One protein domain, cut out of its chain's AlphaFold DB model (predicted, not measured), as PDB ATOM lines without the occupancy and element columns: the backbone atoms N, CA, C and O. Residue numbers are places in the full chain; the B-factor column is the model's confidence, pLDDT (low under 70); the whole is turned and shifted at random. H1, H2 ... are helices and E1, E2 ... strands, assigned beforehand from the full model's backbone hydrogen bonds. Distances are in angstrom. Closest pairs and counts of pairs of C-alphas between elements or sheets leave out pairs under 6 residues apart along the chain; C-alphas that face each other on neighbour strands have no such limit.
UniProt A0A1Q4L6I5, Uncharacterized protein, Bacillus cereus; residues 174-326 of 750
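This is residues 174 to 326 of the 750 residues of an uncharacterized protein of Bacillus cereus (UniProt A0A1Q4L6I5). The chain is wound in stacked turns, a short solenoid roughly triangular in section: E1, E4, E8 and the parts of E11 and E13 before their bends make one wall, E2, E5, E9 and the parts after those bends a second, and E3 and E6, then E10, E12 and E14, the third. Between E6 and E8 the winding makes a detour through E7, a long link and H1, which sits at a corner by the end of E10. The printed part has 153 residues with fourteen named strands and one named helix, in the order E1 to E7, H1, E8 to E14; the class is mostly strand, with under half of the residues in named elements. E1, E2, E4, E5, E8, E9, E11 and E13 form a branched sheet of parallel neighbours, E3 E6 E7 a mixed sheet and E10 E12 E14 a parallel one. The whole is compact, with a radius of gyration of the C-alphas of 14.5 A, and spans 38 by 36 by 22 A.

The N and O pairs named here are within hydrogen-bond range. E1, residues 196 to 198, is parallel to E4, residues 223 to 227, with N 197 and O 223 3.0 A apart. E2, residues 207 to 210, is parallel to E5, residues 232 to 235, with N 208 and O 232 at 2.8 A. E2 runs on into E3, residues 213 to 215, at 67 degrees. E3 is parallel to E6, residues 240 to 243, with N 215 and O 241 at 2.8 A. E6 forms a hairpin with E7, residues 250 to 252, with N 242 and O 251 at 2.9 A. In H1, residues 264 to 271, every O i to N i+4 pair is within range. E8, residues 272 to 275, lies on the other side of E4 from E1, with N 273 and O 224 at 2.9 A. E9, residues 281 to 284, lies on the other side of E5 from E2, with N 283 and O 233 at 2.9 A. E11, residues 292 to 301, bends by 114 degrees at residue 297; its pairing is staggered, with N 294 and O 274 of E8 at 2.8 A and N 301 and O 282 of E9 at 2.8 A. E13, residues 311 to 319, bends by 111 degrees at residue 314 and lies on the other side of E11, with N 312 and O 293 at 2.9 A. E10, residues 287 to 290, is parallel to E12, residues 305 to 308, with N 308 and O 289 at 2.8 A. E14, residues 323 to 325, is parallel to E12, with N 325 and O 307 at 3.0 A. The sheet E10 E12 E14 and the twisted branched sheet form a sandwich, two sheets face to face, 8.5 A centre to centre where they face each other. H1 only grazes both; the closest C-alphas of H1 and E10, those of Ala 269 and Val 290, are 5.3 A apart.

E1 begins at C-alpha 196, (260.221, 236.205, 181.355). From first to last C-alpha, E4 measures 12.2 A, H1 10.7 A, E11 16.4 A and E13 15.9 A. E11 begins at C-alpha 292, (250.274, 242.625, 171.660), and E14 ends at C-alpha 325, (242.490, 248.965, 172.356).

The two C-alphas farthest apart, those of Asn 192 and Asp 320, are 42.0 A apart. The printed part has no cut. The link from E7 to H1, 11 residues, is long, and residues 174 to 195 hold no named element. The mean pLDDT of the printed part is 90.9, and residue 248 is under 70.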
ATOM      1  N   LEU A 174     263.842 232.330 173.064       93.25
ATOM      2  CA  LEU A 174     263.313 231.986 174.381       93.25
ATOM      3  C   LEU A 174     262.699 230.584 174.384       93.25
ATOM      4  O   LEU A 174     262.004 230.186 173.447       93.25
ATOM      5  N   HIS A 175     262.923 229.846 175.466       94.25
ATOM      6  CA  HIS A 175     262.317 228.543 175.709       94.25
ATOM      7  C   HIS A 175     262.332 228.190 177.201       94.25
ATOM      8  O   HIS A 175     263.230 228.568 177.946       94.25
ATOM      9  N   THR A 176     261.335 227.414 177.629       95.19
ATOM     10  CA  THR A 176     261.248 226.864 178.987       95.19
ATOM     11  C   THR A 176     261.410 225.347 178.956       95.19
ATOM     12  O   THR A 176     260.855 224.676 178.082       95.19
ATOM     13  N   ASP A 177     262.148 224.800 179.921       94.25
ATOM     14  CA  ASP A 177     262.207 223.364 180.213       94.25
ATOM     15  C   ASP A 177     261.282 222.964 181.385       94.25
ATOM     16  O   ASP A 177     261.072 221.776 181.634       94.25
ATOM     17  N   LYS A 178     260.707 223.950 182.092       93.50
ATOM     18  CA  LYS A 178     259.907 223.793 183.320       93.50
ATOM     19  C   LYS A 178     258.568 224.545 183.202       93.50
ATOM     20  O   LYS A 178     258.394 225.598 183.820       93.50
ATOM     21  N   PRO A 179     257.598 224.026 182.421       94.38
ATOM     22  CA  PRO A 179     256.258 224.608 182.330       94.38
ATOM     23  C   PRO A 179     255.561 224.634 183.701       94.38
ATOM     24  O   PRO A 179     255.569 223.633 184.423       94.38
ATOM     25  N   LYS A 180     254.909 225.751 184.058       92.56
ATOM     26  CA  LYS A 180     254.081 225.835 185.274       92.56
ATOM     27  C   LYS A 180     252.854 224.910 185.125       92.56
ATOM     28  O   LYS A 180     252.146 225.009 184.118       92.56
ATOM     29  N   PRO A 181     252.552 224.034 186.105       89.94
ATOM     30  CA  PRO A 181     251.365 223.184 186.062       89.94
ATOM     31  C   PRO A 181     250.070 223.988 185.878       89.94
ATOM     32  O   PRO A 181     249.889 225.037 186.491       89.94
ATOM     33  N   GLY A 182     249.164 223.483 185.038       88.75
ATOM     34  CA  GLY A 182     247.864 224.108 184.766       88.75
ATOM     35  C   GLY A 182     247.878 225.297 183.794       88.75
ATOM     36  O   GLY A 182     246.801 225.744 183.412       88.75
ATOM     37  N   MET A 183     249.043 225.786 183.355       93.31
ATOM     38  CA  MET A 183     249.123 226.906 182.407       93.31
ATOM     39  C   MET A 183     248.966 226.442 180.954       93.31
ATOM     40  O   MET A 183     249.521 225.417 180.541       93.31
ATOM     41  N   THR A 184     248.234 227.217 180.149       93.69
ATOM     42  CA  THR A 184     248.040 226.916 178.721       93.69
ATOM     43  C   THR A 184     249.364 227.059 177.965       93.69
ATOM     44  O   THR A 184     250.278 227.757 178.397       93.69
ATOM     45  N   PHE A 185     249.505 226.344 176.845       94.38
ATOM     46  CA  PHE A 185     250.716 226.314 176.009       94.38
ATOM     47  C   PHE A 185     252.012 225.937 176.750       94.38
ATOM     48  O   PHE A 185     253.096 226.251 176.265       94.38
ATOM     49  N   GLY A 186     251.919 225.287 177.918       93.94
ATOM     50  CA  GLY A 186     253.084 224.938 178.729       93.94
ATOM     51  C   GLY A 186     253.950 226.159 179.048       93.94
ATOM     52  O   GLY A 186     255.166 226.100 178.876       93.94
ATOM     53  N   ILE A 187     253.322 227.277 179.423       96.56
ATOM     54  CA  ILE A 187     254.024 228.498 179.826       96.56
ATOM     55  C   ILE A 187     254.831 228.225 181.105       96.56
ATOM     56  O   ILE A 187     254.297 227.731 182.097       96.56
ATOM     57  N   GLY A 188     256.119 228.551 181.076       95.69
ATOM     58  CA  GLY A 188     257.070 228.399 182.181       95.69
ATOM     59  C   GLY A 188     258.144 229.481 182.121       95.69
ATOM     60  O   GLY A 188     258.122 230.315 181.220       95.69
ATOM     61  N   GLU A 189     259.058 229.510 183.085       95.50
ATOM     62  CA  GLU A 189     260.156 230.492 183.104       95.50
ATOM     63  C   GLU A 189     261.167 230.186 181.989       95.50
ATOM     64  O   GLU A 189     261.482 229.015 181.753       95.50
ATOM     65  N   ASP A 190     261.652 231.212 181.286       94.94
ATOM     66  CA  ASP A 190     262.718 231.037 180.295       94.94
ATOM     67  C   ASP A 190     264.024 230.587 180.970       94.94
ATOM     68  O   ASP A 190     264.396 231.089 182.034       94.94
ATOM     69  N   VAL A 191     264.739 229.649 180.340       93.00
ATOM     70  CA  VAL A 191     265.940 229.031 180.929       93.00
ATOM     71  C   VAL A 191     267.125 229.991 181.101       93.00
ATOM     72  O   VAL A 191     268.025 229.695 181.885       93.00
ATOM     73  N   ASN A 192     267.140 231.127 180.394       88.94
ATOM     74  CA  ASN A 192     268.189 232.148 180.466       88.94
ATOM     75  C   ASN A 192     267.728 233.418 181.202       88.94
ATOM     76  O   ASN A 192     268.561 234.130 181.762       88.94
ATOM     77  N   ASN A 193     266.424 233.721 181.199       87.75
ATOM     78  CA  ASN A 193     265.853 234.890 181.864       87.75
ATOM     79  C   ASN A 193     264.584 234.548 182.678       87.75
ATOM     80  O   ASN A 193     263.472 234.652 182.153       87.75
ATOM     81  N   PRO A 194     264.701 234.255 183.988       87.69
ATOM     82  CA  PRO A 194     263.555 233.891 184.821       87.69
ATOM     83  C   PRO A 194     262.546 235.033 185.044       87.69
ATOM     84  O   PRO A 194     261.456 234.776 185.556       87.69
ATOM     85  N   ASN A 195     262.843 236.284 184.661       87.75
ATOM     86  CA  ASN A 195     261.844 237.360 184.666       87.75
ATOM     87  C   ASN A 195     260.819 237.234 183.525       87.75
ATOM     88  O   ASN A 195     259.781 237.895 183.568       87.75
ATOM     89  N   ILE A 196     261.102 236.427 182.500       91.62
ATOM     90  CA  ILE A 196     260.221 236.205 181.355       91.62
ATOM     91  C   ILE A 196     259.589 234.819 181.483       91.62
ATOM     92  O   ILE A 196     260.280 233.822 181.696       91.62
ATOM     93  N   TYR A 197     258.270 234.745 181.306       95.88
ATOM     94  CA  TYR A 197     257.623 233.475 180.993       95.88
ATOM     95  C   TYR A 197     257.546 233.277 179.478       95.88
ATOM     96  O   TYR A 197     257.260 234.216 178.734       95.88
ATOM     97  N   VAL A 198     257.707 232.040 179.018       96.50
ATOM     98  CA  VAL A 198     257.610 231.657 177.606       96.50
ATOM     99  C   VAL A 198     256.823 230.353 177.437       96.50
ATOM    100  O   VAL A 198     256.905 229.446 178.266       96.50
ATOM    101  N   SER A 199     256.029 230.260 176.370       96.88
ATOM    102  CA  SER A 199     255.295 229.045 175.983       96.88
ATOM    103  C   SER A 199     256.209 227.948 175.427       96.88
ATOM    104  O   SER A 199     257.095 228.232 174.622       96.88
ATOM    105  N   SER A 200     255.922 226.682 175.732       93.12
ATOM    106  CA  SER A 200     256.608 225.514 175.161       93.12
ATOM    107  C   SER A 200     255.730 224.759 174.148       93.12
ATOM    108  O   SER A 200     254.505 224.864 174.143       93.12
ATOM    109  N   GLY A 201     256.340 223.982 173.245       79.19
ATOM    110  CA  GLY A 201     255.616 222.997 172.420       79.19
ATOM    111  C   GLY A 201     254.596 223.547 171.404       79.19
ATOM    112  O   GLY A 201     253.685 222.815 171.004       79.19
ATOM    113  N   GLN A 202     254.712 224.811 170.981       87.44
ATOM    114  CA  GLN A 202     253.862 225.412 169.934       87.44
ATOM    115  C   GLN A 202     254.544 225.507 168.556       87.44
ATOM    116  O   GLN A 202     253.979 226.105 167.640       87.44
ATOM    117  N   ASN A 203     255.719 224.888 168.411       86.94
ATOM    118  CA  ASN A 203     256.478 224.816 167.161       86.94
ATOM    119  C   ASN A 203     256.221 223.492 166.414       86.94
ATOM    120  O   ASN A 203     255.771 222.511 167.012       86.94
ATOM    121  N   GLY A 204     256.507 223.455 165.112       85.94
ATOM    122  CA  GLY A 204     256.258 222.325 164.216       85.94
ATOM    123  C   GLY A 204     254.782 222.117 163.846       85.94
ATOM    124  O   GLY A 204     254.428 221.054 163.334       85.94
ATOM    125  N   LYS A 205     253.902 223.093 164.111       86.56
ATOM    126  CA  LYS A 205     252.450 222.976 163.880       86.56
ATOM    127  C   LYS A 205     252.051 223.720 162.613       86.56
ATOM    128  O   LYS A 205     252.404 224.874 162.442       86.56
ATOM    129  N   LYS A 206     251.233 223.115 161.745       92.69
ATOM    130  CA  LYS A 206     250.649 223.852 160.604       92.69
ATOM    131  C   LYS A 206     249.648 224.922 161.068       92.69
ATOM    132  O   LYS A 206     249.616 226.016 160.508       92.69
ATOM    133  N   THR A 207     248.848 224.583 162.077       95.81
ATOM    134  CA  THR A 207     247.722 225.383 162.569       95.81
ATOM    135  C   THR A 207     247.793 225.479 164.095       95.81
ATOM    136  O   THR A 207     248.052 224.475 164.763       95.81
ATOM    137  N   PHE A 208     247.564 226.672 164.644       95.62
ATOM    138  CA  PHE A 208     247.568 226.964 166.077       95.62
ATOM    139  C   PHE A 208     246.191 227.496 166.505       95.62
ATOM    140  O   PHE A 208     245.860 228.667 166.315       95.62
ATOM    141  N   ASP A 209     245.356 226.611 167.051       94.19
ATOM    142  CA  ASP A 209     244.027 226.964 167.553       94.19
ATOM    143  C   ASP A 209     244.112 227.448 169.010       94.19
ATOM    144  O   ASP A 209     244.419 226.676 169.920       94.19
ATOM    145  N   VAL A 210     243.812 228.728 169.228       94.38
ATOM    146  CA  VAL A 210     243.781 229.381 170.539       94.38
ATOM    147  C   VAL A 210     242.360 229.352 171.100       94.38
ATOM    148  O   VAL A 210     241.405 229.821 170.473       94.38
ATOM    149  N   LYS A 211     242.250 228.802 172.309       90.44
ATOM    150  CA  LYS A 211     241.073 228.751 173.189       90.44
ATOM    151  C   LYS A 211     241.553 228.941 174.632       90.44
ATOM    152  O   LYS A 211     242.762 229.014 174.830       90.44
ATOM    153  N   ASP A 212     240.621 228.996 175.587       92.31
ATOM    154  CA  ASP A 212     240.814 229.003 177.054       92.31
ATOM    155  C   ASP A 212     242.281 229.082 177.529       92.31
ATOM    156  O   ASP A 212     242.973 228.072 177.713       92.31
ATOM    157  N   VAL A 213     242.776 230.314 177.684       94.69
ATOM    158  CA  VAL A 213     244.188 230.582 177.987       94.69
ATOM    159  C   VAL A 213     244.348 230.851 179.475       94.69
ATOM    160  O   VAL A 213     243.968 231.912 179.965       94.69
ATOM    161  N   PHE A 214     244.942 229.894 180.179       94.88
ATOM    162  CA  PHE A 214     245.337 229.991 181.576       94.88
ATOM    163  C   PHE A 214     246.741 230.608 181.647       94.88
ATOM    164  O   PHE A 214     247.714 230.004 181.185       94.88
ATOM    165  N   LEU A 215     246.823 231.829 182.179       95.44
ATOM    166  CA  LEU A 215     248.030 232.643 182.312       95.44
ATOM    167  C   LEU A 215     248.497 232.705 183.782       95.44
ATOM    168  O   LEU A 215     247.669 232.912 184.678       95.44
ATOM    169  N   PRO A 216     249.810 232.574 184.049       93.81
ATOM    170  CA  PRO A 216     250.378 232.710 185.390       93.81
ATOM    171  C   PRO A 216     250.414 234.174 185.856       93.81
ATOM    172  O   PRO A 216     250.357 235.093 185.039       93.81
ATOM    173  N   ASN A 217     250.590 234.386 187.164       90.69
ATOM    174  CA  ASN A 217     250.741 235.716 187.755       90.69
ATOM    175  C   ASN A 217     251.954 236.479 187.187       90.69
ATOM    176  O   ASN A 217     253.057 235.929 187.159       90.69
ATOM    177  N   VAL A 218     251.770 237.741 186.775       87.44
ATOM    178  CA  VAL A 218     252.817 238.570 186.142       87.44
ATOM    179  C   VAL A 218     253.387 239.678 187.029       87.44
ATOM    180  O   VAL A 218     254.271 240.409 186.580       87.44
ATOM    181  N   SER A 219     252.947 239.822 188.281       84.94
ATOM    182  CA  SER A 219     253.321 240.978 189.115       84.94
ATOM    183  C   SER A 219     254.808 241.016 189.503       84.94
ATOM    184  O   SER A 219     255.317 242.078 189.852       84.94
ATOM    185  N   ASN A 220     255.533 239.895 189.388       84.75
ATOM    186  CA  ASN A 220     256.996 239.824 189.529       84.75
ATOM    187  C   ASN A 220     257.740 239.498 188.216       84.75
ATOM    188  O   ASN A 220     258.918 239.139 188.264       84.75
ATOM    189  N   LYS A 221     257.067 239.594 187.062       87.62
ATOM    190  CA  LYS A 221     257.615 239.287 185.733       87.62
ATOM    191  C   LYS A 221     257.584 240.494 184.811       87.62
ATOM    192  O   LYS A 221     256.701 241.349 184.921       87.62
ATOM    193  N   ASP A 222     258.513 240.502 183.864       87.06
ATOM    194  CA  ASP A 222     258.590 241.521 182.821       87.06
ATOM    195  C   ASP A 222     257.577 241.220 181.705       87.06
ATOM    196  O   ASP A 222     256.781 242.089 181.360       87.06
ATOM    197  N   PHE A 223     257.546 239.983 181.183       91.06
ATOM    198  CA  PHE A 223     256.710 239.604 180.033       91.06
ATOM    199  C   PHE A 223     256.204 238.149 180.073       91.06
ATOM    200  O   PHE A 223     256.844 237.270 180.655       91.06
ATOM    201  N   ILE A 224     255.094 237.886 179.369       94.69
ATOM    202  CA  ILE A 224     254.700 236.550 178.885       94.69
ATOM    203  C   ILE A 224     254.863 236.526 177.363       94.69
ATOM    204  O   ILE A 224     254.212 237.296 176.659       94.69
ATOM    205  N   VAL A 225     255.674 235.602 176.851       96.19
ATOM    206  CA  VAL A 225     255.904 235.401 175.415       96.19
ATOM    207  C   VAL A 225     255.220 234.116 174.946       96.19
ATOM    208  O   VAL A 225     255.664 233.009 175.253       96.19
ATOM    209  N   ILE A 226     254.142 234.255 174.175       97.56
ATOM    210  CA  ILE A 226     253.464 233.138 173.509       97.56
ATOM    211  C   ILE A 226     253.967 233.080 172.064       97.56
ATOM    212  O   ILE A 226     253.538 233.856 171.211       97.56
ATOM    213  N   TYR A 227     254.908 232.179 171.797       97.44
ATOM    214  CA  TYR A 227     255.555 232.011 170.494       97.44
ATOM    215  C   TYR A 227     254.961 230.814 169.740       97.44
ATOM    216  O   TYR A 227     254.748 229.766 170.344       97.44
ATOM    217  N   SER A 228     254.741 230.924 168.426       97.06
ATOM    218  CA  SER A 228     254.439 229.770 167.562       97.06
ATOM    219  C   SER A 228     254.924 229.981 166.126       97.06
ATOM    220  O   SER A 228     254.789 231.064 165.556       97.06
ATOM    221  N   ASP A 229     255.447 228.918 165.515       95.75
ATOM    222  CA  ASP A 229     255.922 228.892 164.126       95.75
ATOM    223  C   ASP A 229     254.840 228.536 163.083       95.75
ATOM    224  O   ASP A 229     255.171 228.304 161.915       95.75
ATOM    225  N   ALA A 230     253.565 228.506 163.484       97.50
ATOM    226  CA  ALA A 230     252.453 228.065 162.644       97.50
ATOM    227  C   ALA A 230     252.084 229.042 161.512       97.50
ATOM    228  O   ALA A 230     252.202 230.260 161.640       97.50
ATOM    229  N   GLU A 231     251.573 228.500 160.399       97.25
ATOM    230  CA  GLU A 231     251.146 229.296 159.235       97.25
ATOM    231  C   GLU A 231     249.703 229.822 159.353       97.25
ATOM    232  O   GLU A 231     249.335 230.810 158.710       97.25
ATOM    233  N   GLU A 232     248.879 229.161 160.166       97.81
ATOM    234  CA  GLU A 232     247.466 229.465 160.407       97.81
ATOM    235  C   GLU A 232     247.219 229.578 161.916       97.81
ATOM    236  O   GLU A 232     247.577 228.666 162.659       97.81
ATOM    237  N   VAL A 233     246.582 230.656 162.385       97.25
ATOM    238  CA  VAL A 233     246.274 230.853 163.817       97.25
ATOM    239  C   VAL A 233     244.807 231.238 163.999       97.25
ATOM    240  O   VAL A 233     244.300 232.108 163.296       97.25
ATOM    241  N   ASN A 234     244.102 230.611 164.941       95.81
ATOM    242  CA  ASN A 234     242.664 230.829 165.132       95.81
ATOM    243  C   ASN A 234     242.336 231.162 166.590       95.81
ATOM    244  O   ASN A 234     242.327 230.274 167.435       95.81
ATOM    245  N   PHE A 235     241.984 232.415 166.874       93.94
ATOM    246  CA  PHE A 235     241.450 232.848 168.167       93.94
ATOM    247  C   PHE A 235     239.945 232.537 168.214       93.94
ATOM    248  O   PHE A 235     239.110 233.273 167.676       93.94
ATOM    249  N   GLY A 236     239.616 231.360 168.755       83.69
ATOM    250  CA  GLY A 236     238.430 230.583 168.386       83.69
ATOM    251  C   GLY A 236     237.501 230.197 169.537       83.69
ATOM    252  O   GLY A 236     237.080 229.039 169.602       83.69
ATOM    253  N   GLY A 237     237.149 231.164 170.388       73.75
ATOM    254  CA  GLY A 237     236.214 230.992 171.506       73.75
ATOM    255  C   GLY A 237     236.863 230.444 172.783       73.75
ATOM    256  O   GLY A 237     237.908 229.799 172.740       73.75
ATOM    257  N   GLY A 238     236.230 230.722 173.923       83.81
ATOM    258  CA  GLY A 238     236.794 230.504 175.261       83.81
ATOM    259  C   GLY A 238     237.149 231.825 175.950       83.81
ATOM    260  O   GLY A 238     236.812 232.894 175.443       83.81
ATOM    261  N   ALA A 239     237.828 231.750 177.092       87.69
ATOM    262  CA  ALA A 239     238.197 232.901 177.918       87.69
ATOM    263  C   ALA A 239     239.721 233.105 178.043       87.69
ATOM    264  O   ALA A 239     240.528 232.271 177.623       87.69
ATOM    265  N   ILE A 240     240.109 234.222 178.664       92.19
ATOM    266  CA  ILE A 240     241.425 234.407 179.285       92.19
ATOM    267  C   ILE A 240     241.232 234.238 180.796       92.19
ATOM    268  O   ILE A 240     240.339 234.855 181.383       92.19
ATOM    269  N   LEU A 241     242.052 233.400 181.425       92.88
ATOM    270  CA  LEU A 241     242.015 233.092 182.852       92.88
ATOM    271  C   LEU A 241     243.377 233.411 183.474       92.88
ATOM    272  O   LEU A 241     244.400 232.954 182.977       92.88
ATOM    273  N   TYR A 242     243.403 234.183 184.556       91.81
ATOM    274  CA  TYR A 242     244.632 234.694 185.175       91.81
ATOM    275  C   TYR A 242     244.750 234.238 186.636       91.81
ATOM    276  O   TYR A 242     243.793 234.405 187.396       91.81
ATOM    277  N   ASP A 243     245.893 233.667 187.041       89.50
ATOM    278  CA  ASP A 243     246.159 233.361 188.458       89.50
ATOM    279  C   ASP A 243     246.545 234.641 189.217       89.50
ATOM    280  O   ASP A 243     247.629 235.207 189.054       89.50
ATOM    281  N   THR A 244     245.647 235.099 190.082       78.88
ATOM    282  CA  THR A 244     245.820 236.319 190.885       78.88
ATOM    283  C   THR A 244     246.617 236.093 192.175       78.88
ATOM    284  O   THR A 244     246.819 237.041 192.932       78.88
ATOM    285  N   THR A 245     247.063 234.862 192.456       73.31
ATOM    286  CA  THR A 245     247.527 234.440 193.793       73.31
ATOM    287  C   THR A 245     248.757 233.522 193.832       73.31
ATOM    288  O   THR A 245     249.255 233.270 194.931       73.31
ATOM    289  N   ASP A 246     249.207 232.992 192.686       75.31
ATOM    290  CA  ASP A 246     250.194 231.895 192.561       75.31
ATOM    291  C   ASP A 246     249.811 230.630 193.368       75.31
ATOM    292  O   ASP A 246     250.657 229.864 193.833       75.31
ATOM    293  N   LYS A 247     248.502 230.401 193.545       72.06
ATOM    294  CA  LYS A 247     247.930 229.260 194.289       72.06
ATOM    295  C   LYS A 247     246.982 228.406 193.438       72.06
ATOM    296  O   LYS A 247     246.260 227.577 193.986       72.06
ATOM    297  N   GLY A 248     246.965 228.599 192.116       68.31
ATOM    298  CA  GLY A 248     246.071 227.898 191.188       68.31
ATOM    299  C   GLY A 248     244.634 228.435 191.180       68.31
ATOM    300  O   GLY A 248     243.727 227.756 190.700       68.31
ATOM    301  N   GLY A 249     244.410 229.631 191.735       81.56
ATOM    302  CA  GLY A 249     243.112 230.302 191.764       81.56
ATOM    303  C   GLY A 249     242.947 231.242 190.573       81.56
ATOM    304  O   GLY A 249     243.523 232.328 190.560       81.56
ATOM    305  N   PHE A 250     242.150 230.846 189.580       88.75
ATOM    306  CA  PHE A 250     241.985 231.610 188.342       88.75
ATOM    307  C   PHE A 250     240.808 232.593 188.379       88.75
ATOM    308  O   PHE A 250     239.697 232.244 188.775       88.75
ATOM    309  N   THR A 251     241.039 233.804 187.875       90.12
ATOM    310  CA  THR A 251     240.009 234.822 187.612       90.12
ATOM    311  C   THR A 251     239.793 234.963 186.106       90.12
ATOM    312  O   THR A 251     240.763 235.058 185.354       90.12
ATOM    313  N   VAL A 252     238.537 234.990 185.648       91.50
ATOM    314  CA  VAL A 252     238.210 235.278 184.239       91.50
ATOM    315  C   VAL A 252     238.452 236.760 183.961       91.50
ATOM    316  O   VAL A 252     237.892 237.622 184.637       91.50
ATOM    317  N   VAL A 253     239.276 237.056 182.959       90.56
ATOM    318  CA  VAL A 253     239.597 238.425 182.545       90.56
ATOM    319  C   VAL A 253     238.484 238.962 181.645       90.56
ATOM    320  O   VAL A 253     238.122 238.331 180.652       90.56
ATOM    321  N   ASN A 254     237.947 240.140 181.969       88.00
ATOM    322  CA  ASN A 254     236.959 240.818 181.132       88.00
ATOM    323  C   ASN A 254     237.670 241.651 180.054       88.00
ATOM    324  O   ASN A 254     238.093 242.777 180.296       88.00
ATOM    325  N   THR A 255     237.762 241.103 178.845       87.19
ATOM    326  CA  THR A 255     238.466 241.693 177.690       87.19
ATOM    327  C   THR A 255     237.709 242.829 176.982       87.19
ATOM    328  O   THR A 255     238.032 243.173 175.846       87.19
ATOM    329  N   SER A 256     236.691 243.380 177.644       82.19
ATOM    330  CA  SER A 256     235.940 244.580 177.255       82.19
ATOM    331  C   SER A 256     235.969 245.641 178.370       82.19
ATOM    332  O   SER A 256     235.073 246.479 178.468       82.19
ATOM    333  N   GLN A 257     236.966 245.586 179.262       79.06
ATOM    334  CA  GLN A 257     237.230 246.654 180.227       79.06
ATOM    335  C   GLN A 257     237.941 247.834 179.543       79.06
ATOM    336  O   GLN A 257     238.892 247.604 178.795       79.06
ATOM    337  N   PRO A 258     237.525 249.088 179.813       74.88
ATOM    338  CA  PRO A 258     238.224 250.264 179.310       74.88
ATOM    339  C   PRO A 258     239.608 250.392 179.959       74.88
ATOM    340  O   PRO A 258     239.841 249.890 181.061       74.88
ATOM    341  N   TYR A 259     240.509 251.118 179.299       77.81
ATOM    342  CA  TYR A 259     241.845 251.400 179.818       77.81
ATOM    343  C   TYR A 259     241.800 252.166 181.159       77.81
ATOM    344  O   TYR A 259     241.361 253.314 181.225       77.81
ATOM    345  N   ASP A 260     242.329 251.546 182.219       77.94
ATOM    346  CA  ASP A 260     242.680 252.187 183.496       77.94
ATOM    347  C   ASP A 260     244.155 251.884 183.800       77.94
ATOM    348  O   ASP A 260     244.489 250.705 183.978       77.94
ATOM    349  N   PRO A 261     245.046 252.892 183.892       78.56
ATOM    350  CA  PRO A 261     246.480 252.683 184.107       78.56
ATOM    351  C   PRO A 261     246.834 252.026 185.453       78.56
ATOM    352  O   PRO A 261     247.977 251.614 185.629       78.56
ATOM    353  N   ASN A 262     245.888 251.912 186.392       80.38
ATOM    354  CA  ASN A 262     246.083 251.277 187.700       80.38
ATOM    355  C   ASN A 262     245.476 249.864 187.780       80.38
ATOM    356  O   ASN A 262     245.571 249.213 188.821       80.38
ATOM    357  N   SER A 263     244.824 249.386 186.715       83.62
ATOM    358  CA  SER A 263     244.159 248.082 186.713       83.62
ATOM    359  C   SER A 263     245.123 246.931 186.403       83.62
ATOM    360  O   SER A 263     246.011 247.039 185.553       83.62
ATOM    361  N   PHE A 264     244.884 245.771 187.027       85.69
ATOM    362  CA  PHE A 264     245.606 244.530 186.715       85.69
ATOM    363  C   PHE A 264     245.449 244.114 185.239       85.69
ATOM    364  O   PHE A 264     246.307 243.424 184.694       85.69
ATOM    365  N   PHE A 265     244.348 244.522 184.592       88.25
ATOM    366  CA  PHE A 265     244.093 244.234 183.185       88.25
ATOM    367  C   PHE A 265     245.062 244.994 182.279       88.25
ATOM    368  O   PHE A 265     245.676 244.381 181.410       88.25
ATOM    369  N   THR A 266     245.276 246.288 182.539       87.75
ATOM    370  CA  THR A 266     246.297 247.087 181.848       87.75
ATOM    371  C   THR A 266     247.701 246.543 182.092       87.75
ATOM    372  O   THR A 266     248.472 246.431 181.140       87.75
ATOM    373  N   GLU A 267     248.028 246.140 183.328       87.44
ATOM    374  CA  GLU A 267     249.315 245.495 183.622       87.44
ATOM    375  C   GLU A 267     249.501 244.235 182.757       87.44
ATOM    376  O   GLU A 267     250.472 244.140 182.006       87.44
ATOM    377  N   LEU A 268     248.543 243.305 182.790       91.12
ATOM    378  CA  LEU A 268     248.594 242.052 182.037       91.12
ATOM    379  C   LEU A 268     248.662 242.282 180.516       91.12
ATOM    380  O   LEU A 268     249.506 241.692 179.843       91.12
ATOM    381  N   ALA A 269     247.824 243.169 179.977       91.31
ATOM    382  CA  ALA A 269     247.798 243.515 178.556       91.31
ATOM    383  C   ALA A 269     249.108 244.170 178.079       91.31
ATOM    384  O   ALA A 269     249.553 243.910 176.963       91.31
ATOM    385  N   SER A 270     249.776 244.955 178.935       89.75
ATOM    386  CA  SER A 270     251.087 245.546 178.625       89.75
ATOM    387  C   SER A 270     252.250 244.539 178.633       89.75
ATOM    388  O   SER A 270     253.302 244.823 178.058       89.75
ATOM    389  N   LYS A 271     252.068 243.365 179.263       92.00
ATOM    390  CA  LYS A 271     253.109 242.341 179.479       92.00
ATOM    391  C   LYS A 271     252.982 241.092 178.598       92.00
ATOM    392  O   LYS A 271     253.972 240.385 178.415       92.00
ATOM    393  N   VAL A 272     251.801 240.778 178.066       94.94
ATOM    394  CA  VAL A 272     251.597 239.610 177.184       94.94
ATOM    395  C   VAL A 272     251.937 239.964 175.731       94.94
ATOM    396  O   VAL A 272     251.479 240.985 175.215       94.94
ATOM    397  N   ILE A 273     252.677 239.092 175.037       95.56
ATOM    398  CA  ILE A 273     252.854 239.151 173.578       95.56
ATOM    399  C   ILE A 273     252.636 237.810 172.880       95.56
ATOM    400  O   ILE A 273     253.003 236.749 173.385       95.56
ATOM    401  N   TRP A 274     252.094 237.891 171.668       97.62
ATOM    402  CA  TRP A 274     251.894 236.788 170.734       97.62
ATOM    403  C   TRP A 274     252.870 236.946 169.568       97.62
ATOM    404  O   TRP A 274     252.764 237.900 168.797       97.62
ATOM    405  N   VAL A 275     253.828 236.032 169.436       97.69
ATOM    406  CA  VAL A 275     254.923 236.108 168.458       97.69
ATOM    407  C   VAL A 275     254.746 235.015 167.409       97.69
ATOM    408  O   VAL A 275     254.922 233.831 167.687       97.69
ATOM    409  N   LEU A 276     254.354 235.427 166.201       98.19
ATOM    410  CA  LEU A 276     253.812 234.559 165.151       98.19
ATOM    411  C   LEU A 276     254.528 234.810 163.799       98.19
ATOM    412  O   LEU A 276     253.899 235.265 162.838       98.19
ATOM    413  N   PRO A 277     255.854 234.563 163.694       97.00
ATOM    414  CA  PRO A 277     256.688 234.934 162.536       97.00
ATOM    415  C   PRO A 277     256.198 234.404 161.184       97.00
ATOM    416  O   PRO A 277     256.257 235.109 160.170       97.00
ATOM    417  N   ASN A 278     255.746 233.151 161.184       97.12
ATOM    418  CA  ASN A 278     255.392 232.389 159.987       97.12
ATOM    419  C   ASN A 278     253.908 232.488 159.626       97.12
ATOM    420  O   ASN A 278     253.511 231.988 158.570       97.12
ATOM    421  N   ALA A 279     253.090 233.111 160.481       98.25
ATOM    422  CA  ALA A 279     251.657 233.196 160.266       98.25
ATOM    423  C   ALA A 279     251.361 233.935 158.954       98.25
ATOM    424  O   ALA A 279     251.904 235.002 158.669       98.25
ATOM    425  N   LYS A 280     250.482 233.335 158.150       97.88
ATOM    426  CA  LYS A 280     249.981 233.862 156.872       97.88
ATOM    427  C   LYS A 280     248.525 234.288 157.010       97.88
ATOM    428  O   LYS A 280     248.132 235.305 156.445       97.88
ATOM    429  N   ASN A 281     247.753 233.539 157.797       97.62
ATOM    430  CA  ASN A 281     246.354 233.818 158.101       97.62
ATOM    431  C   ASN A 281     246.133 233.760 159.616       97.62
ATOM    432  O   ASN A 281     246.518 232.781 160.258       97.62
ATOM    433  N   ILE A 282     245.468 234.772 160.170       97.44
ATOM    434  CA  ILE A 282     244.955 234.758 161.545       97.44
ATOM    435  C   ILE A 282     243.447 235.005 161.489       97.44
ATOM    436  O   ILE A 282     243.008 235.891 160.759       97.44
ATOM    437  N   THR A 283     242.644 234.262 162.254       95.44
ATOM    438  CA  THR A 283     241.201 234.540 162.388       95.44
ATOM    439  C   THR A 283     240.796 234.802 163.834       95.44
ATOM    440  O   THR A 283     241.330 234.175 164.750       95.44
ATOM    441  N   THR A 284     239.833 235.705 164.044       92.88
ATOM    442  CA  THR A 284     239.163 235.913 165.343       92.88
ATOM    443  C   THR A 284     237.668 235.621 165.221       92.88
ATOM    444  O   THR A 284     237.076 235.796 164.153       92.88
ATOM    445  N   LYS A 285     237.048 235.133 166.302       91.25
ATOM    446  CA  LYS A 285     235.605 234.832 166.368       91.25
ATOM    447  C   LYS A 285     235.038 235.262 167.723       91.25
ATOM    448  O   LYS A 285     234.947 234.441 168.631       91.25
ATOM    449  N   GLY A 286     234.724 236.550 167.873       87.19
ATOM    450  CA  GLY A 286     234.229 237.123 169.132       87.19
ATOM    451  C   GLY A 286     235.215 237.028 170.304       87.19
ATOM    452  O   GLY A 286     234.801 237.115 171.454       87.19
ATOM    453  N   TYR A 287     236.500 236.788 170.030       89.19
ATOM    454  CA  TYR A 287     237.512 236.503 171.046       89.19
ATOM    455  C   TYR A 287     238.290 237.772 171.400       89.19
ATOM    456  O   TYR A 287     238.805 238.443 170.506       89.19
ATOM    457  N   GLY A 288     238.393 238.083 172.692       91.88
ATOM    458  CA  GLY A 288     239.265 239.139 173.197       91.88
ATOM    459  C   GLY A 288     240.684 238.619 173.393       91.88
ATOM    460  O   GLY A 288     240.966 237.898 174.348       91.88
ATOM    461  N   VAL A 289     241.588 238.978 172.487       94.06
ATOM    462  CA  VAL A 289     243.020 238.704 172.639       94.06
ATOM    463  C   VAL A 289     243.583 239.679 173.669       94.06
ATOM    464  O   VAL A 289     243.351 240.884 173.572       94.06
ATOM    465  N   VAL A 290     244.331 239.174 174.648       94.50
ATOM    466  CA  VAL A 290     245.059 239.993 175.628       94.50
ATOM    467  C   VAL A 290     246.533 239.996 175.268       94.50
ATOM    468  O   VAL A 290     247.100 238.928 175.032       94.50
ATOM    469  N   GLY A 291     247.143 241.177 175.223       94.31
ATOM    470  CA  GLY A 291     248.525 241.347 174.801       94.31
ATOM    471  C   GLY A 291     248.691 241.721 173.330       94.31
ATOM    472  O   GLY A 291     247.755 241.682 172.530       94.31
ATOM    473  N   SER A 292     249.922 242.082 172.979       95.50
ATOM    474  CA  SER A 292     250.274 242.625 171.660       95.50
ATOM    475  C   SER A 292     250.656 241.533 170.654       95.50
ATOM    476  O   SER A 292     251.232 240.512 171.028       95.50
ATOM    477  N   VAL A 293     250.347 241.727 169.369       97.50
ATOM    478  CA  VAL A 293     250.436 240.682 168.331       97.50
ATOM    479  C   VAL A 293     251.490 241.018 167.274       97.50
ATOM    480  O   VAL A 293     251.331 241.944 166.479       97.50
ATOM    481  N   PHE A 294     252.550 240.213 167.224       97.50
ATOM    482  CA  PHE A 294     253.682 240.318 166.303       97.50
ATOM    483  C   PHE A 294     253.556 239.277 165.182       97.50
ATOM    484  O   PHE A 294     254.061 238.160 165.291       97.50
ATOM    485  N   ALA A 295     252.881 239.649 164.091       98.31
ATOM    486  CA  ALA A 295     252.604 238.782 162.943       98.31
ATOM    487  C   ALA A 295     252.777 239.531 161.596       98.31
ATOM    488  O   ALA A 295     251.835 239.617 160.800       98.31
ATOM    489  N   PRO A 296     253.968 240.086 161.291       97.88
ATOM    490  CA  PRO A 296     254.181 241.065 160.213       97.88
ATOM    491  C   PRO A 296     253.990 240.516 158.792       97.88
ATOM    492  O   PRO A 296     254.115 241.262 157.821       97.88
ATOM    493  N   ASN A 297     253.724 239.220 158.650       97.44
ATOM    494  CA  ASN A 297     253.490 238.541 157.378       97.44
ATOM    495  C   ASN A 297     252.049 238.004 157.256       97.44
ATOM    496  O   ASN A 297     251.660 237.565 156.174       97.44
ATOM    497  N   ALA A 298     251.254 238.082 158.329       98.31
ATOM    498  CA  ALA A 298     249.909 237.529 158.395       98.31
ATOM    499  C   ALA A 298     248.835 238.534 157.982       98.31
ATOM    500  O   ALA A 298     248.880 239.696 158.387       98.31
ATOM    501  N   VAL A 299     247.816 238.064 157.264       98.06
ATOM    502  CA  VAL A 299     246.539 238.771 157.129       98.06
ATOM    503  C   VAL A 299     245.610 238.315 158.253       98.06
ATOM    504  O   VAL A 299     245.359 237.119 158.410       98.06
ATOM    505  N   VAL A 300     245.103 239.265 159.039       96.88
ATOM    506  CA  VAL A 300     244.116 239.014 160.098       96.88
ATOM    507  C   VAL A 300     242.710 239.239 159.548       96.88
ATOM    508  O   VAL A 300     242.418 240.317 159.038       96.88
ATOM    509  N   ASP A 301     241.833 238.245 159.671       95.12
ATOM    510  CA  ASP A 301     240.428 238.315 159.259       95.12
ATOM    511  C   ASP A 301     239.514 238.170 160.486       95.12
ATOM    512  O   ASP A 301     239.399 237.090 161.076       95.12
ATOM    513  N   THR A 302     238.912 239.280 160.921       92.69
ATOM    514  CA  THR A 302     238.194 239.342 162.203       92.69
ATOM    515  C   THR A 302     236.698 239.109 162.042       92.69
ATOM    516  O   THR A 302     236.120 239.540 161.040       92.69
ATOM    517  N   LYS A 303     236.066 238.523 163.064       89.69
ATOM    518  CA  LYS A 303     234.603 238.411 163.194       89.69
ATOM    519  C   LYS A 303     234.192 238.762 164.622       89.69
ATOM    520  O   LYS A 303     233.890 237.873 165.423       89.69
ATOM    521  N   GLY A 304     234.295 240.052 164.948       87.00
ATOM    522  CA  GLY A 304     234.120 240.589 166.298       87.00
ATOM    523  C   GLY A 304     235.180 240.117 167.303       87.00
ATOM    524  O   GLY A 304     236.041 239.279 167.000       87.00
ATOM    525  N   GLY A 305     235.101 240.652 168.520       88.31
ATOM    526  CA  GLY A 305     236.140 240.524 169.549       88.31
ATOM    527  C   GLY A 305     237.087 241.726 169.539       88.31
ATOM    528  O   GLY A 305     236.798 242.733 168.900       88.31
ATOM    529  N   SER A 306     238.222 241.619 170.225       90.44
ATOM    530  CA  SER A 306     239.181 242.723 170.347       90.44
ATOM    531  C   SER A 306     240.627 242.229 170.396       90.44
ATOM    532  O   SER A 306     240.884 241.063 170.707       90.44
ATOM    533  N   ILE A 307     241.588 243.114 170.115       92.75
ATOM    534  CA  ILE A 307     242.971 242.960 170.591       92.75
ATOM    535  C   ILE A 307     243.259 244.052 171.623       92.75
ATOM    536  O   ILE A 307     243.184 245.246 171.340       92.75
ATOM    537  N   ASN A 308     243.617 243.612 172.825       92.25
ATOM    538  CA  ASN A 308     243.977 244.447 173.962       92.25
ATOM    539  C   ASN A 308     245.506 244.559 174.005       92.25
ATOM    540  O   ASN A 308     246.165 243.918 174.824       92.25
ATOM    541  N   GLY A 309     246.058 245.297 173.038       91.38
ATOM    542  CA  GLY A 309     247.493 245.394 172.777       91.38
ATOM    543  C   GLY A 309     247.800 246.061 171.433       91.38
ATOM    544  O   GLY A 309     246.905 246.287 170.619       91.38
ATOM    545  N   GLN A 310     249.077 246.335 171.167       92.69
ATOM    546  CA  GLN A 310     249.538 246.797 169.855       92.69
ATOM    547  C   GLN A 310     249.551 245.655 168.823       92.69
ATOM    548  O   GLN A 310     249.792 244.496 169.166       92.69
ATOM    549  N   VAL A 311     249.352 245.964 167.538       95.44
ATOM    550  CA  VAL A 311     249.351 244.966 166.451       95.44
ATOM    551  C   VAL A 311     250.336 245.309 165.335       95.44
ATOM    552  O   VAL A 311     250.341 246.416 164.805       95.44
ATOM    553  N   PHE A 312     251.155 244.335 164.937       97.06
ATOM    554  CA  PHE A 312     252.200 244.476 163.921       97.06
ATOM    555  C   PHE A 312     251.989 243.411 162.835       97.06
ATOM    556  O   PHE A 312     252.442 242.274 162.973       97.06
ATOM    557  N   LEU A 313     251.240 243.751 161.781       98.25
ATOM    558  CA  LEU A 313     250.542 242.782 160.922       98.25
ATOM    559  C   LEU A 313     250.926 242.886 159.440       98.25
ATOM    560  O   LEU A 313     251.263 243.957 158.938       98.25
ATOM    561  N   GLY A 314     250.818 241.776 158.707       97.94
ATOM    562  CA  GLY A 314     250.945 241.752 157.243       97.94
ATOM    563  C   GLY A 314     249.715 242.293 156.498       97.94
ATOM    564  O   GLY A 314     249.843 242.734 155.361       97.94
ATOM    565  N   GLY A 315     248.546 242.299 157.141       97.56
ATOM    566  CA  GLY A 315     247.280 242.860 156.662       97.56
ATOM    567  C   GLY A 315     246.195 242.727 157.736       97.56
ATOM    568  O   GLY A 315     246.315 241.881 158.622       97.56
ATOM    569  N   LEU A 316     245.145 243.548 157.683       96.06
ATOM    570  CA  LEU A 316     244.083 243.546 158.702       96.06
ATOM    571  C   LEU A 316     242.711 243.858 158.097       96.06
ATOM    572  O   LEU A 316     242.503 244.950 157.570       96.06
ATOM    573  N   HIS A 317     241.764 242.931 158.231       94.19
ATOM    574  CA  HIS A 317     240.361 243.108 157.871       94.19
ATOM    575  C   HIS A 317     239.487 243.180 159.136       94.19
ATOM    576  O   HIS A 317     239.027 242.144 159.620       94.19
ATOM    577  N   GLN A 318     239.245 244.389 159.656       89.50
ATOM    578  CA  GLN A 318     238.335 244.612 160.787       89.50
ATOM    579  C   GLN A 318     236.872 244.572 160.333       89.50
ATOM    580  O   GLN A 318     236.486 245.282 159.402       89.50
ATOM    581  N   ARG A 319     236.053 243.746 160.989       87.44
ATOM    582  CA  ARG A 319     234.613 243.585 160.729       87.44
ATOM    583  C   ARG A 319     233.865 243.192 161.996       87.44
ATOM    584  O   ARG A 319     234.464 242.688 162.945       87.44
ATOM    585  N   ASP A 320     232.545 243.344 161.944       85.50
ATOM    586  CA  ASP A 320     231.599 242.835 162.940       85.50
ATOM    587  C   ASP A 320     231.854 243.384 164.363       85.50
ATOM    588  O   ASP A 320     231.745 242.650 165.344       85.50
ATOM    589  N   GLY A 321     232.218 244.671 164.478       80.19
ATOM    590  CA  GLY A 321     232.490 245.329 165.762       80.19
ATOM    591  C   GLY A 321     233.849 244.978 166.369       80.19
ATOM    592  O   GLY A 321     233.945 244.851 167.583       80.19
ATOM    593  N   PHE A 322     234.882 244.745 165.551       87.44
ATOM    594  CA  PHE A 322     236.214 244.405 166.061       87.44
ATOM    595  C   PHE A 322     237.041 245.639 166.448       87.44
ATOM    596  O   PHE A 322     237.315 246.497 165.602       87.44
ATOM    597  N   GLU A 323     237.528 245.658 167.686       84.50
ATOM    598  CA  GLU A 323     238.241 246.783 168.307       84.50
ATOM    599  C   GLU A 323     239.746 246.490 168.496       84.50
ATOM    600  O   GLU A 323     240.149 245.363 168.801       84.50
ATOM    601  N   VAL A 324     240.602 247.510 168.360       87.94
ATOM    602  CA  VAL A 324     241.997 247.473 168.856       87.94
ATOM    603  C   VAL A 324     242.147 248.533 169.944       87.94
ATOM    604  O   VAL A 324     241.951 249.717 169.671       87.94
ATOM    605  N   HIS A 325     242.473 248.110 171.165       83.81
ATOM    606  CA  HIS A 325     242.490 248.965 172.356       83.81
ATOM    607  C   HIS A 325     243.882 249.534 172.687       83.81
ATOM    608  O   HIS A 325     244.912 248.969 172.307       83.81
ATOM    609  N   ASN A 326     243.933 250.629 173.454       76.06
ATOM    610  CA  ASN A 326     245.156 251.414 173.673       76.06
ATOM    611  C   ASN A 326     246.102 250.863 174.763       76.06
ATOM    612  O   ASN A 326     246.623 251.599 175.603       76.06
TER     613      ASN A 326